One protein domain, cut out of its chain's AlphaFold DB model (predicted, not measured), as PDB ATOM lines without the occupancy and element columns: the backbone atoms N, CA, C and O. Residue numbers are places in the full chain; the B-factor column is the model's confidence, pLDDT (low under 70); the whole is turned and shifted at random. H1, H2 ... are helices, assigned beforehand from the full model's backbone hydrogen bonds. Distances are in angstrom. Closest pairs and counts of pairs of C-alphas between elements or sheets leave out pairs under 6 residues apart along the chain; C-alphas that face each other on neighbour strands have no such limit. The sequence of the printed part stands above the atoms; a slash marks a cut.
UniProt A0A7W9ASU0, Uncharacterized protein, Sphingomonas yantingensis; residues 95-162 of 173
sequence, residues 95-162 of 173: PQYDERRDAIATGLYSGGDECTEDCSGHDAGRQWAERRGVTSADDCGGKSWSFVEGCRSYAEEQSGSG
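This is residues 95 to 162 of the 173 residues of an uncharacterized protein of Sphingomonas yantingensis (UniProt A0A7W9ASU0). Two helices, H2 and H3, pack on each other at an angle of 45 degrees and run the same way, while the first helix, H1, sits toward one end of the domain near the beginning of H3 and about perpendicular to it. Between H1 and H2 the chain makes a long loop that folds back on itself, with a short antiparallel pairing of residues 107 to 108 with 114 to 115, and a second long loop, residues 133 to 144, leads from the end of H2 back to the beginning of H3. The printed part has 68 residues, with three named helices in the order H1, H2, H3 and no named strand, and its class is all helix. It is compact, with a radius of gyration of the C-alphas of 11.6 A, but elongated in outline, spanning 35 by 22 by 19 A.

Start with H1, residues 95 to 104, and look from it to H3, residues 145 to 160: the two are close but not clearly touching, and their closest C-alphas, those of Tyr 97 and Trp 145, are 7.2 A apart. Their lines stand about perpendicular, at 79 degrees. Next find H2, residues 120 to 132, which is apart from H1. H2 and H3 touch, with 32 pairs of C-alphas within 8 A; look at the closest, the C-alphas of His 122 and Gly 150, 3.9 A apart. These two helices run the same way at a steep tilt of 45 degrees, with their centres 8.3 A apart. Along the backbone of H1, H2 and H3, every O i to N i+4 pair is within hydrogen-bond range.

Find C-alpha 95 at (35.235, -40.592, -35.344); from there H1 runs from Pro 95 to Ile 104, 14.4 A from first to last C-alpha. H2 begins at C-alpha 120, at (37.354, -24.810, -47.997), and covers 18.2 A from Ser 120 to Arg 132. H3, the longest helix with 16 residues, goes from Trp 145 to Gly 160 over 22.1 A; find its last C-alpha at (37.363, -45.425, -60.270).

Look for the two C-alphas farthest apart, those of Ala 103 and Gly 162, at 35.6 A. The printed part runs from residue 95 to 162 with no cut. Both links are long: 15 residues, 105 to 119, between H1 and H2, and 12 residues, 133 to 144, between H2 and H3. The mean pLDDT of the printed part is 89.0, and the model's confidence is low, under 70, at residues 160 to 162, of which 160 belongs to H3.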
ATOM      1  N   PRO A  95      36.580 -40.479 -35.915       92.00
ATOM      2  CA  PRO A  95      35.235 -40.592 -35.344       92.00
ATOM      3  C   PRO A  95      34.782 -39.337 -34.588       92.00
ATOM      4  O   PRO A  95      33.653 -38.900 -34.743       92.00
ATOM      5  N   GLN A  96      35.675 -38.701 -33.819       91.25
ATOM      6  CA  GLN A  96      35.350 -37.452 -33.113       91.25
ATOM      7  C   GLN A  96      35.089 -36.289 -34.078       91.25
ATOM      8  O   GLN A  96      34.224 -35.447 -33.832       91.25
ATOM      9  N   TYR A  97      35.861 -36.236 -35.165       91.25
ATOM     10  CA  TYR A  97      35.669 -35.259 -36.227       91.25
ATOM     11  C   TYR A  97      34.309 -35.436 -36.910       91.25
ATOM     12  O   TYR A  97      33.607 -34.443 -37.097       91.25
ATOM     13  N   ASP A  98      33.962 -36.679 -37.240       89.88
ATOM     14  CA  ASP A  98      32.723 -37.080 -37.907       89.88
ATOM     15  C   ASP A  98      31.495 -36.735 -37.054       89.88
ATOM     16  O   ASP A  98      30.658 -35.941 -37.465       89.88
ATOM     17  N   GLU A  99      31.480 -37.152 -35.785       91.50
ATOM     18  CA  GLU A  99      30.408 -36.815 -34.837       91.50
ATOM     19  C   GLU A  99      30.195 -35.300 -34.695       91.50
ATOM     20  O   GLU A  99      29.065 -34.806 -34.628       91.50
ATOM     21  N   ARG A 100      31.288 -34.525 -34.632       90.44
ATOM     22  CA  ARG A 100      31.177 -33.066 -34.581       90.44
ATOM     23  C   ARG A 100      30.627 -32.524 -35.892       90.44
ATOM     24  O   ARG A 100      29.843 -31.577 -35.850       90.44
ATOM     25  N   ARG A 101      31.084 -33.056 -37.025       90.56
ATOM     26  CA  ARG A 101      30.664 -32.628 -38.356       90.56
ATOM     27  C   ARG A 101      29.164 -32.803 -38.530       90.56
ATOM     28  O   ARG A 101      28.523 -31.803 -38.838       90.56
ATOM     29  N   ASP A 102      28.621 -33.969 -38.209       88.38
ATOM     30  CA  ASP A 102      27.186 -34.264 -38.292       88.38
ATOM     31  C   ASP A 102      26.349 -33.271 -37.470       88.38
ATOM     32  O   ASP A 102      25.260 -32.848 -37.862       88.38
ATOM     33  N   ALA A 103      26.872 -32.838 -36.319       88.62
ATOM     34  CA  ALA A 103      26.182 -31.898 -35.443       88.62
ATOM     35  C   ALA A 103      26.171 -30.447 -35.962       88.62
ATOM     36  O   ALA A 103      25.301 -29.666 -35.563       88.62
ATOM     37  N   ILE A 104      27.144 -30.050 -36.790       86.38
ATOM     38  CA  ILE A 104      27.330 -28.649 -37.220       86.38
ATOM     39  C   ILE A 104      27.377 -28.468 -38.738       86.38
ATOM     40  O   ILE A 104      27.710 -27.375 -39.194       86.38
ATOM     41  N   ALA A 105      27.066 -29.507 -39.513       88.88
ATOM     42  CA  ALA A 105      27.154 -29.487 -40.962       88.88
ATOM     43  C   ALA A 105      26.367 -28.305 -41.553       88.88
ATOM     44  O   ALA A 105      25.170 -28.127 -41.326       88.88
ATOM     45  N   THR A 106      27.059 -27.466 -42.321       86.62
ATOM     46  CA  THR A 106      26.510 -26.274 -42.979       86.62
ATOM     47  C   THR A 106      26.270 -26.491 -44.469       86.62
ATOM     48  O   THR A 106      25.615 -25.664 -45.109       86.62
ATOM     49  N   GLY A 107      26.786 -27.580 -45.040       85.88
ATOM     50  CA  GLY A 107      26.642 -27.885 -46.455       85.88
ATOM     51  C   GLY A 107      27.272 -29.210 -46.864       85.88
ATOM     52  O   GLY A 107      27.910 -29.889 -46.064       85.88
ATOM     53  N   LEU A 108      27.085 -29.536 -48.143       86.88
ATOM     54  CA  LEU A 108      27.639 -30.719 -48.790       86.88
ATOM     55  C   LEU A 108      28.715 -30.308 -49.788       86.88
ATOM     56  O   LEU A 108      28.505 -29.431 -50.634       86.88
ATOM     57  N   TYR A 109      29.856 -30.972 -49.696       85.75
ATOM     58  CA  TYR A 109      30.941 -30.867 -50.652       85.75
ATOM     59  C   TYR A 109      30.672 -31.737 -51.895       85.75
ATOM     60  O   TYR A 109      29.884 -32.681 -51.864       85.75
ATOM     61  N   SER A 110      31.336 -31.439 -53.023       79.69
ATOM     62  CA  SER A 110      31.128 -32.153 -54.298       79.69
ATOM     63  C   SER A 110      31.447 -33.653 -54.252       79.69
ATOM     64  O   SER A 110      30.970 -34.378 -55.116       79.69
ATOM     65  N   GLY A 111      32.243 -34.096 -53.276       75.56
ATOM     66  CA  GLY A 111      32.584 -35.504 -53.046       75.56
ATOM     67  C   GLY A 111      31.562 -36.279 -52.208       75.56
ATOM     68  O   GLY A 111      31.770 -37.459 -51.966       75.56
ATOM     69  N   GLY A 112      30.470 -35.644 -51.766       77.56
ATOM     70  CA  GLY A 112      29.427 -36.278 -50.949       77.56
ATOM     71  C   GLY A 112      29.604 -36.110 -49.437       77.56
ATOM     72  O   GLY A 112      28.644 -36.331 -48.706       77.56
ATOM     73  N   ASP A 113      30.773 -35.657 -48.984       82.88
ATOM     74  CA  ASP A 113      31.056 -35.385 -47.572       82.88
ATOM     75  C   ASP A 113      30.439 -34.066 -47.083       82.88
ATOM     76  O   ASP A 113      30.307 -33.086 -47.826       82.88
ATOM     77  N   GLU A 114      30.103 -34.019 -45.796       88.81
ATOM     78  CA  GLU A 114      29.598 -32.815 -45.141       88.81
ATOM     79  C   GLU A 114      30.720 -31.818 -44.804       88.81
ATOM     80  O   GLU A 114      31.893 -32.157 -44.621       88.81
ATOM     81  N   CYS A 115      30.352 -30.545 -44.686       87.69
ATOM     82  CA  CYS A 115      31.255 -29.464 -44.305       87.69
ATOM     83  C   CYS A 115      30.761 -28.775 -43.042       87.69
ATOM     84  O   CYS A 115      29.582 -28.469 -42.930       87.69
ATOM     85  N   THR A 116      31.672 -28.432 -42.135       82.06
ATOM     86  CA  THR A 116      31.335 -27.736 -40.881       82.06
ATOM     87  C   THR A 116      31.204 -26.220 -41.014       82.06
ATOM     88  O   THR A 116      30.634 -25.580 -40.139       82.06
ATOM     89  N   GLU A 117      31.788 -25.622 -42.058       79.25
ATOM     90  CA  GLU A 117      31.788 -24.168 -42.273       79.25
ATOM     91  C   GLU A 117      31.611 -23.830 -43.761       79.25
ATOM     92  O   GLU A 117      30.491 -23.596 -44.210       79.25
ATOM     93  N   ASP A 118      32.696 -23.811 -44.539       84.94
ATOM     94  CA  ASP A 118      32.732 -23.260 -45.902       84.94
ATOM     95  C   ASP A 118      33.240 -24.249 -46.967       84.94
ATOM     96  O   ASP A 118      33.551 -23.844 -48.085       84.94
ATOM     97  N   CYS A 119      33.358 -25.534 -46.621       91.81
ATOM     98  CA  CYS A 119      33.961 -26.594 -47.444       91.81
ATOM     99  C   CYS A 119      35.405 -26.322 -47.919       91.81
ATOM    100  O   CYS A 119      35.976 -27.133 -48.651       91.81
ATOM    101  N   SER A 120      36.046 -25.229 -47.481       92.12
ATOM    102  CA  SER A 120      37.354 -24.810 -47.997       92.12
ATOM    103  C   SER A 120      38.454 -25.829 -47.707       92.12
ATOM    104  O   SER A 120      39.404 -25.957 -48.481       92.12
ATOM    105  N   GLY A 121      38.320 -26.588 -46.615       92.75
ATOM    106  CA  GLY A 121      39.213 -27.691 -46.272       92.75
ATOM    107  C   GLY A 121      39.184 -28.808 -47.316       92.75
ATOM    108  O   GLY A 121      40.242 -29.187 -47.820       92.75
ATOM    109  N   HIS A 122      37.986 -29.265 -47.691       94.06
ATOM    110  CA  HIS A 122      37.779 -30.282 -48.724       94.06
ATOM    111  C   HIS A 122      38.278 -29.800 -50.086       94.06
ATOM    112  O   HIS A 122      39.077 -30.474 -50.739       94.06
ATOM    113  N   ASP A 123      37.919 -28.573 -50.472       93.12
ATOM    114  CA  ASP A 123      38.391 -27.963 -51.716       93.12
ATOM    115  C   ASP A 123      39.917 -27.844 -51.774       93.12
ATOM    116  O   ASP A 123      40.529 -28.092 -52.820       93.12
ATOM    117  N   ALA A 124      40.553 -27.459 -50.667       94.62
ATOM    118  CA  ALA A 124      42.002 -27.362 -50.583       94.62
ATOM    119  C   ALA A 124      42.674 -28.737 -50.716       94.62
ATOM    120  O   ALA A 124      43.712 -28.836 -51.380       94.62
ATOM    121  N   GLY A 125      42.077 -29.774 -50.119       94.94
ATOM    122  CA  GLY A 125      42.510 -31.166 -50.216       94.94
ATOM    123  C   GLY A 125      42.478 -31.687 -51.649       94.94
ATOM    124  O   GLY A 125      43.509 -32.114 -52.175       94.94
ATOM    125  N   ARG A 126      41.331 -31.553 -52.323       94.75
ATOM    126  CA  ARG A 126      41.157 -31.971 -53.724       94.75
ATOM    127  C   ARG A 126      42.116 -31.255 -54.658       94.75
ATOM    128  O   ARG A 126      42.848 -31.897 -55.401       94.75
ATOM    129  N   GLN A 127      42.181 -29.925 -54.588       95.50
ATOM    130  CA  GLN A 127      43.089 -29.159 -55.447       95.50
ATOM    131  C   GLN A 127      44.559 -29.514 -55.189       95.50
ATOM    132  O   GLN A 127      45.405 -29.418 -56.078       95.50
ATOM    133  N   TRP A 128      44.915 -29.871 -53.953       96.12
ATOM    134  CA  TRP A 128      46.259 -30.349 -53.650       96.12
ATOM    135  C   TRP A 128      46.541 -31.710 -54.283       96.12
ATOM    136  O   TRP A 128      47.625 -31.873 -54.851       96.12
ATOM    137  N   ALA A 129      45.580 -32.631 -54.213       95.88
ATOM    138  CA  ALA A 129      45.662 -33.956 -54.810       95.88
ATOM    139  C   ALA A 129      45.779 -33.863 -56.340       95.88
ATOM    140  O   ALA A 129      46.713 -34.418 -56.919       95.88
ATOM    141  N   GLU A 130      44.943 -33.032 -56.969       94.94
ATOM    142  CA  GLU A 130      44.952 -32.750 -58.408       94.94
ATOM    143  C   GLU A 130      46.304 -32.215 -58.881       94.94
ATOM    144  O   GLU A 130      46.931 -32.771 -59.784       94.94
ATOM    145  N   ARG A 131      46.832 -31.176 -58.220       96.50
ATOM    146  CA  ARG A 131      48.135 -30.590 -58.585       96.50
ATOM    147  C   ARG A 131      49.302 -31.569 -58.463       96.50
ATOM    148  O   ARG A 131      50.372 -31.301 -59.011       96.50
ATOM    149  N   ARG A 132      49.145 -32.639 -57.687       95.25
ATOM    150  CA  ARG A 132      50.181 -33.650 -57.438       95.25
ATOM    151  C   ARG A 132      49.932 -34.944 -58.201       95.25
ATOM    152  O   ARG A 132      50.808 -35.801 -58.171       95.25
ATOM    153  N   GLY A 133      48.792 -35.062 -58.883       94.25
ATOM    154  CA  GLY A 133      48.375 -36.294 -59.538       94.25
ATOM    155  C   GLY A 133      48.265 -37.451 -58.550       94.25
ATOM    156  O   GLY A 133      48.763 -38.534 -58.836       94.25
ATOM    157  N   VAL A 134      47.695 -37.209 -57.366       94.44
ATOM    158  CA  VAL A 134      47.478 -38.268 -56.373       94.44
ATOM    159  C   VAL A 134      46.404 -39.220 -56.890       94.44
ATOM    160  O   VAL A 134      45.286 -38.797 -57.162       94.44
ATOM    161  N   THR A 135      46.747 -40.498 -57.022       93.00
ATOM    162  CA  THR A 135      45.836 -41.551 -57.506       93.00
ATOM    163  C   THR A 135      45.523 -42.603 -56.446       93.00
ATOM    164  O   THR A 135      44.784 -43.540 -56.727       93.00
ATOM    165  N   SER A 136      46.118 -42.496 -55.255       91.75
ATOM    166  CA  SER A 136      45.862 -43.389 -54.125       91.75
ATOM    167  C   SER A 136      45.403 -42.591 -52.912       91.75
ATOM    168  O   SER A 136      46.025 -41.591 -52.551       91.75
ATOM    169  N   ALA A 137      44.338 -43.052 -52.256       89.38
ATOM    170  CA  ALA A 137      43.845 -42.467 -51.012       89.38
ATOM    171  C   ALA A 137      44.886 -42.558 -49.877       89.38
ATOM    172  O   ALA A 137      44.906 -41.701 -48.995       89.38
ATOM    173  N   ASP A 138      45.795 -43.538 -49.922       90.38
ATOM    174  CA  ASP A 138      46.873 -43.691 -48.935       90.38
ATOM    175  C   ASP A 138      47.914 -42.561 -49.001       90.38
ATOM    176  O   ASP A 138      48.567 -42.241 -48.004       90.38
ATOM    177  N   ASP A 139      48.048 -41.913 -50.163       92.56
ATOM    178  CA  ASP A 139      48.942 -40.767 -50.355       92.56
ATOM    179  C   ASP A 139      48.342 -39.463 -49.790       92.56
ATOM    180  O   ASP A 139      49.018 -38.426 -49.718       92.56
ATOM    181  N   CYS A 140      47.078 -39.501 -49.352       92.94
ATOM    182  CA  CYS A 140      46.412 -38.379 -48.713       92.94
ATOM    183  C   CYS A 140      46.846 -38.236 -47.251       92.94
ATOM    184  O   CYS A 140      46.410 -38.937 -46.337       92.94
ATOM    185  N   GLY A 141      47.713 -37.254 -47.020       89.75
ATOM    186  CA  GLY A 141      48.048 -36.738 -45.696       89.75
ATOM    187  C   GLY A 141      47.530 -35.316 -45.507       89.75
ATOM    188  O   GLY A 141      47.058 -34.679 -46.441       89.75
ATOM    189  N   GLY A 142      47.645 -34.772 -44.297       89.38
ATOM    190  CA  GLY A 142      47.175 -33.416 -44.039       89.38
ATOM    191  C   GLY A 142      47.290 -32.997 -42.583       89.38
ATOM    192  O   GLY A 142      47.695 -33.774 -41.721       89.38
ATOM    193  N   LYS A 143      46.946 -31.732 -42.327       90.00
ATOM    194  CA  LYS A 143      46.861 -31.154 -40.975       90.00
ATOM    195  C   LYS A 143      45.425 -31.020 -40.466       90.00
ATOM    196  O   LYS A 143      45.252 -30.660 -39.307       90.00
ATOM    197  N   SER A 144      44.431 -31.293 -41.306       92.50
ATOM    198  CA  SER A 144      43.009 -31.301 -40.959       92.50
ATOM    199  C   SER A 144      42.313 -32.481 -41.630       92.50
ATOM    200  O   SER A 144      42.749 -32.927 -42.693       92.50
ATOM    201  N   TRP A 145      41.238 -32.971 -41.016       93.00
ATOM    202  CA  TRP A 145      40.431 -34.066 -41.556       93.00
ATOM    203  C   TRP A 145      39.737 -33.697 -42.861       93.00
ATOM    204  O   TRP A 145      39.938 -34.391 -43.849       93.00
ATOM    205  N   SER A 146      39.097 -32.527 -42.915       92.69
ATOM    206  CA  SER A 146      38.486 -31.986 -44.139       92.69
ATOM    207  C   SER A 146      39.445 -31.945 -45.334       92.69
ATOM    208  O   SER A 146      39.065 -32.216 -46.468       92.69
ATOM    209  N   PHE A 147      40.728 -31.654 -45.094       94.44
ATOM    210  CA  PHE A 147      41.742 -31.689 -46.147       94.44
ATOM    211  C   PHE A 147      42.023 -33.113 -46.632       94.44
ATOM    212  O   PHE A 147      42.192 -33.339 -47.830       94.44
ATOM    213  N   VAL A 148      42.115 -34.068 -45.706       94.06
ATOM    214  CA  VAL A 148      42.367 -35.475 -46.039       94.06
ATOM    215  C   VAL A 148      41.184 -36.053 -46.812       94.06
ATOM    216  O   VAL A 148      41.412 -36.687 -47.835       94.06
ATOM    217  N   GLU A 149      39.952 -35.775 -46.390       92.31
ATOM    218  CA  GLU A 149      38.728 -36.194 -47.088       92.31
ATOM    219  C   GLU A 149      38.682 -35.659 -48.519       92.31
ATOM    220  O   GLU A 149      38.593 -36.429 -49.471       92.31
ATOM    221  N   GLY A 150      38.882 -34.349 -48.702       93.69
ATOM    222  CA  GLY A 150      38.907 -33.756 -50.039       93.69
ATOM    223  C   GLY A 150      40.000 -34.330 -50.945       93.69
ATOM    224  O   GLY A 150      39.794 -34.493 -52.146       93.69
ATOM    225  N   CYS A 151      41.165 -34.668 -50.383       95.69
ATOM    226  CA  CYS A 151      42.211 -35.362 -51.130       95.69
ATOM    227  C   CYS A 151      41.779 -36.771 -51.551       95.69
ATOM    228  O   CYS A 151      42.000 -37.160 -52.699       95.69
ATOM    229  N   ARG A 152      41.175 -37.531 -50.633       92.44
ATOM    230  CA  ARG A 152      40.755 -38.912 -50.881       92.44
ATOM    231  C   ARG A 152      39.649 -38.983 -51.916       92.44
ATOM    232  O   ARG A 152      39.780 -39.784 -52.828       92.44
ATOM    233  N   SER A 153      38.662 -38.090 -51.844       92.62
ATOM    234  CA  SER A 153      37.608 -37.970 -52.858       92.62
ATOM    235  C   SER A 153      38.205 -37.839 -54.266       92.62
ATOM    236  O   SER A 153      37.826 -38.587 -55.161       92.62
ATOM    237  N   TYR A 154      39.230 -36.997 -54.454       92.75
ATOM    238  CA  TYR A 154      39.936 -36.926 -55.738       92.75
ATOM    239  C   TYR A 154      40.655 -38.236 -56.094       92.75
ATOM    240  O   TYR A 154      40.566 -38.713 -57.220       92.75
ATOM    241  N   ALA A 155      41.395 -38.824 -55.154       92.88
ATOM    242  CA  ALA A 155      42.142 -40.053 -55.410       92.88
ATOM    243  C   ALA A 155      41.220 -41.227 -55.793       92.88
ATOM    244  O   ALA A 155      41.539 -42.004 -56.693       92.88
ATOM    245  N   GLU A 156      40.067 -41.325 -55.135       90.06
ATOM    246  CA  GLU A 156      39.032 -42.323 -55.383       90.06
ATOM    247  C   GLU A 156      38.408 -42.124 -56.772       90.06
ATOM    248  O   GLU A 156      38.355 -43.086 -57.541       90.06
ATOM    249  N   GLU A 157      38.077 -40.886 -57.161       89.62
ATOM    250  CA  GLU A 157      37.632 -40.539 -58.522       89.62
ATOM    251  C   GLU A 157      38.649 -40.983 -59.588       89.62
ATOM    252  O   GLU A 157      38.287 -41.621 -60.580       89.62
ATOM    253  N   GLN A 158      39.940 -40.724 -59.362       90.31
ATOM    254  CA  GLN A 158      41.002 -41.125 -60.291       90.31
ATOM    255  C   GLN A 158      41.188 -42.645 -60.363       90.31
ATOM    256  O   GLN A 158      41.542 -43.169 -61.420       90.31
ATOM    257  N   SER A 159      40.953 -43.357 -59.258       82.94
ATOM    258  CA  SER A 159      41.032 -44.820 -59.209       82.94
ATOM    259  C   SER A 159      39.815 -45.507 -59.849       82.94
ATOM    260  O   SER A 159      39.963 -46.552 -60.482       82.94
ATOM    261  N   GLY A 160      38.626 -44.902 -59.741       69.75
ATOM    262  CA  GLY A 160      37.363 -45.425 -60.270       69.75
ATOM    263  C   GLY A 160      37.121 -45.093 -61.744       69.75
ATOM    264  O   GLY A 160      36.604 -45.925 -62.483       69.75
ATOM    265  N   SER A 161      37.591 -43.936 -62.220       55.53
ATOM    266  CA  SER A 161      37.378 -43.475 -63.602       55.53
ATOM    267  C   SER A 161      38.174 -44.255 -64.671       55.53
ATOM    268  O   SER A 161      38.120 -43.906 -65.852       55.53
ATOM    269  N   GLY A 162      38.916 -45.300 -64.287       50.50
ATOM    270  CA  GLY A 162      39.664 -46.187 -65.188       50.50
ATOM    271  C   GLY A 162      39.014 -47.549 -65.470       50.50
ATOM    272  O   GLY A 162      39.655 -48.368 -66.127       50.50
TER     273      GLY A 162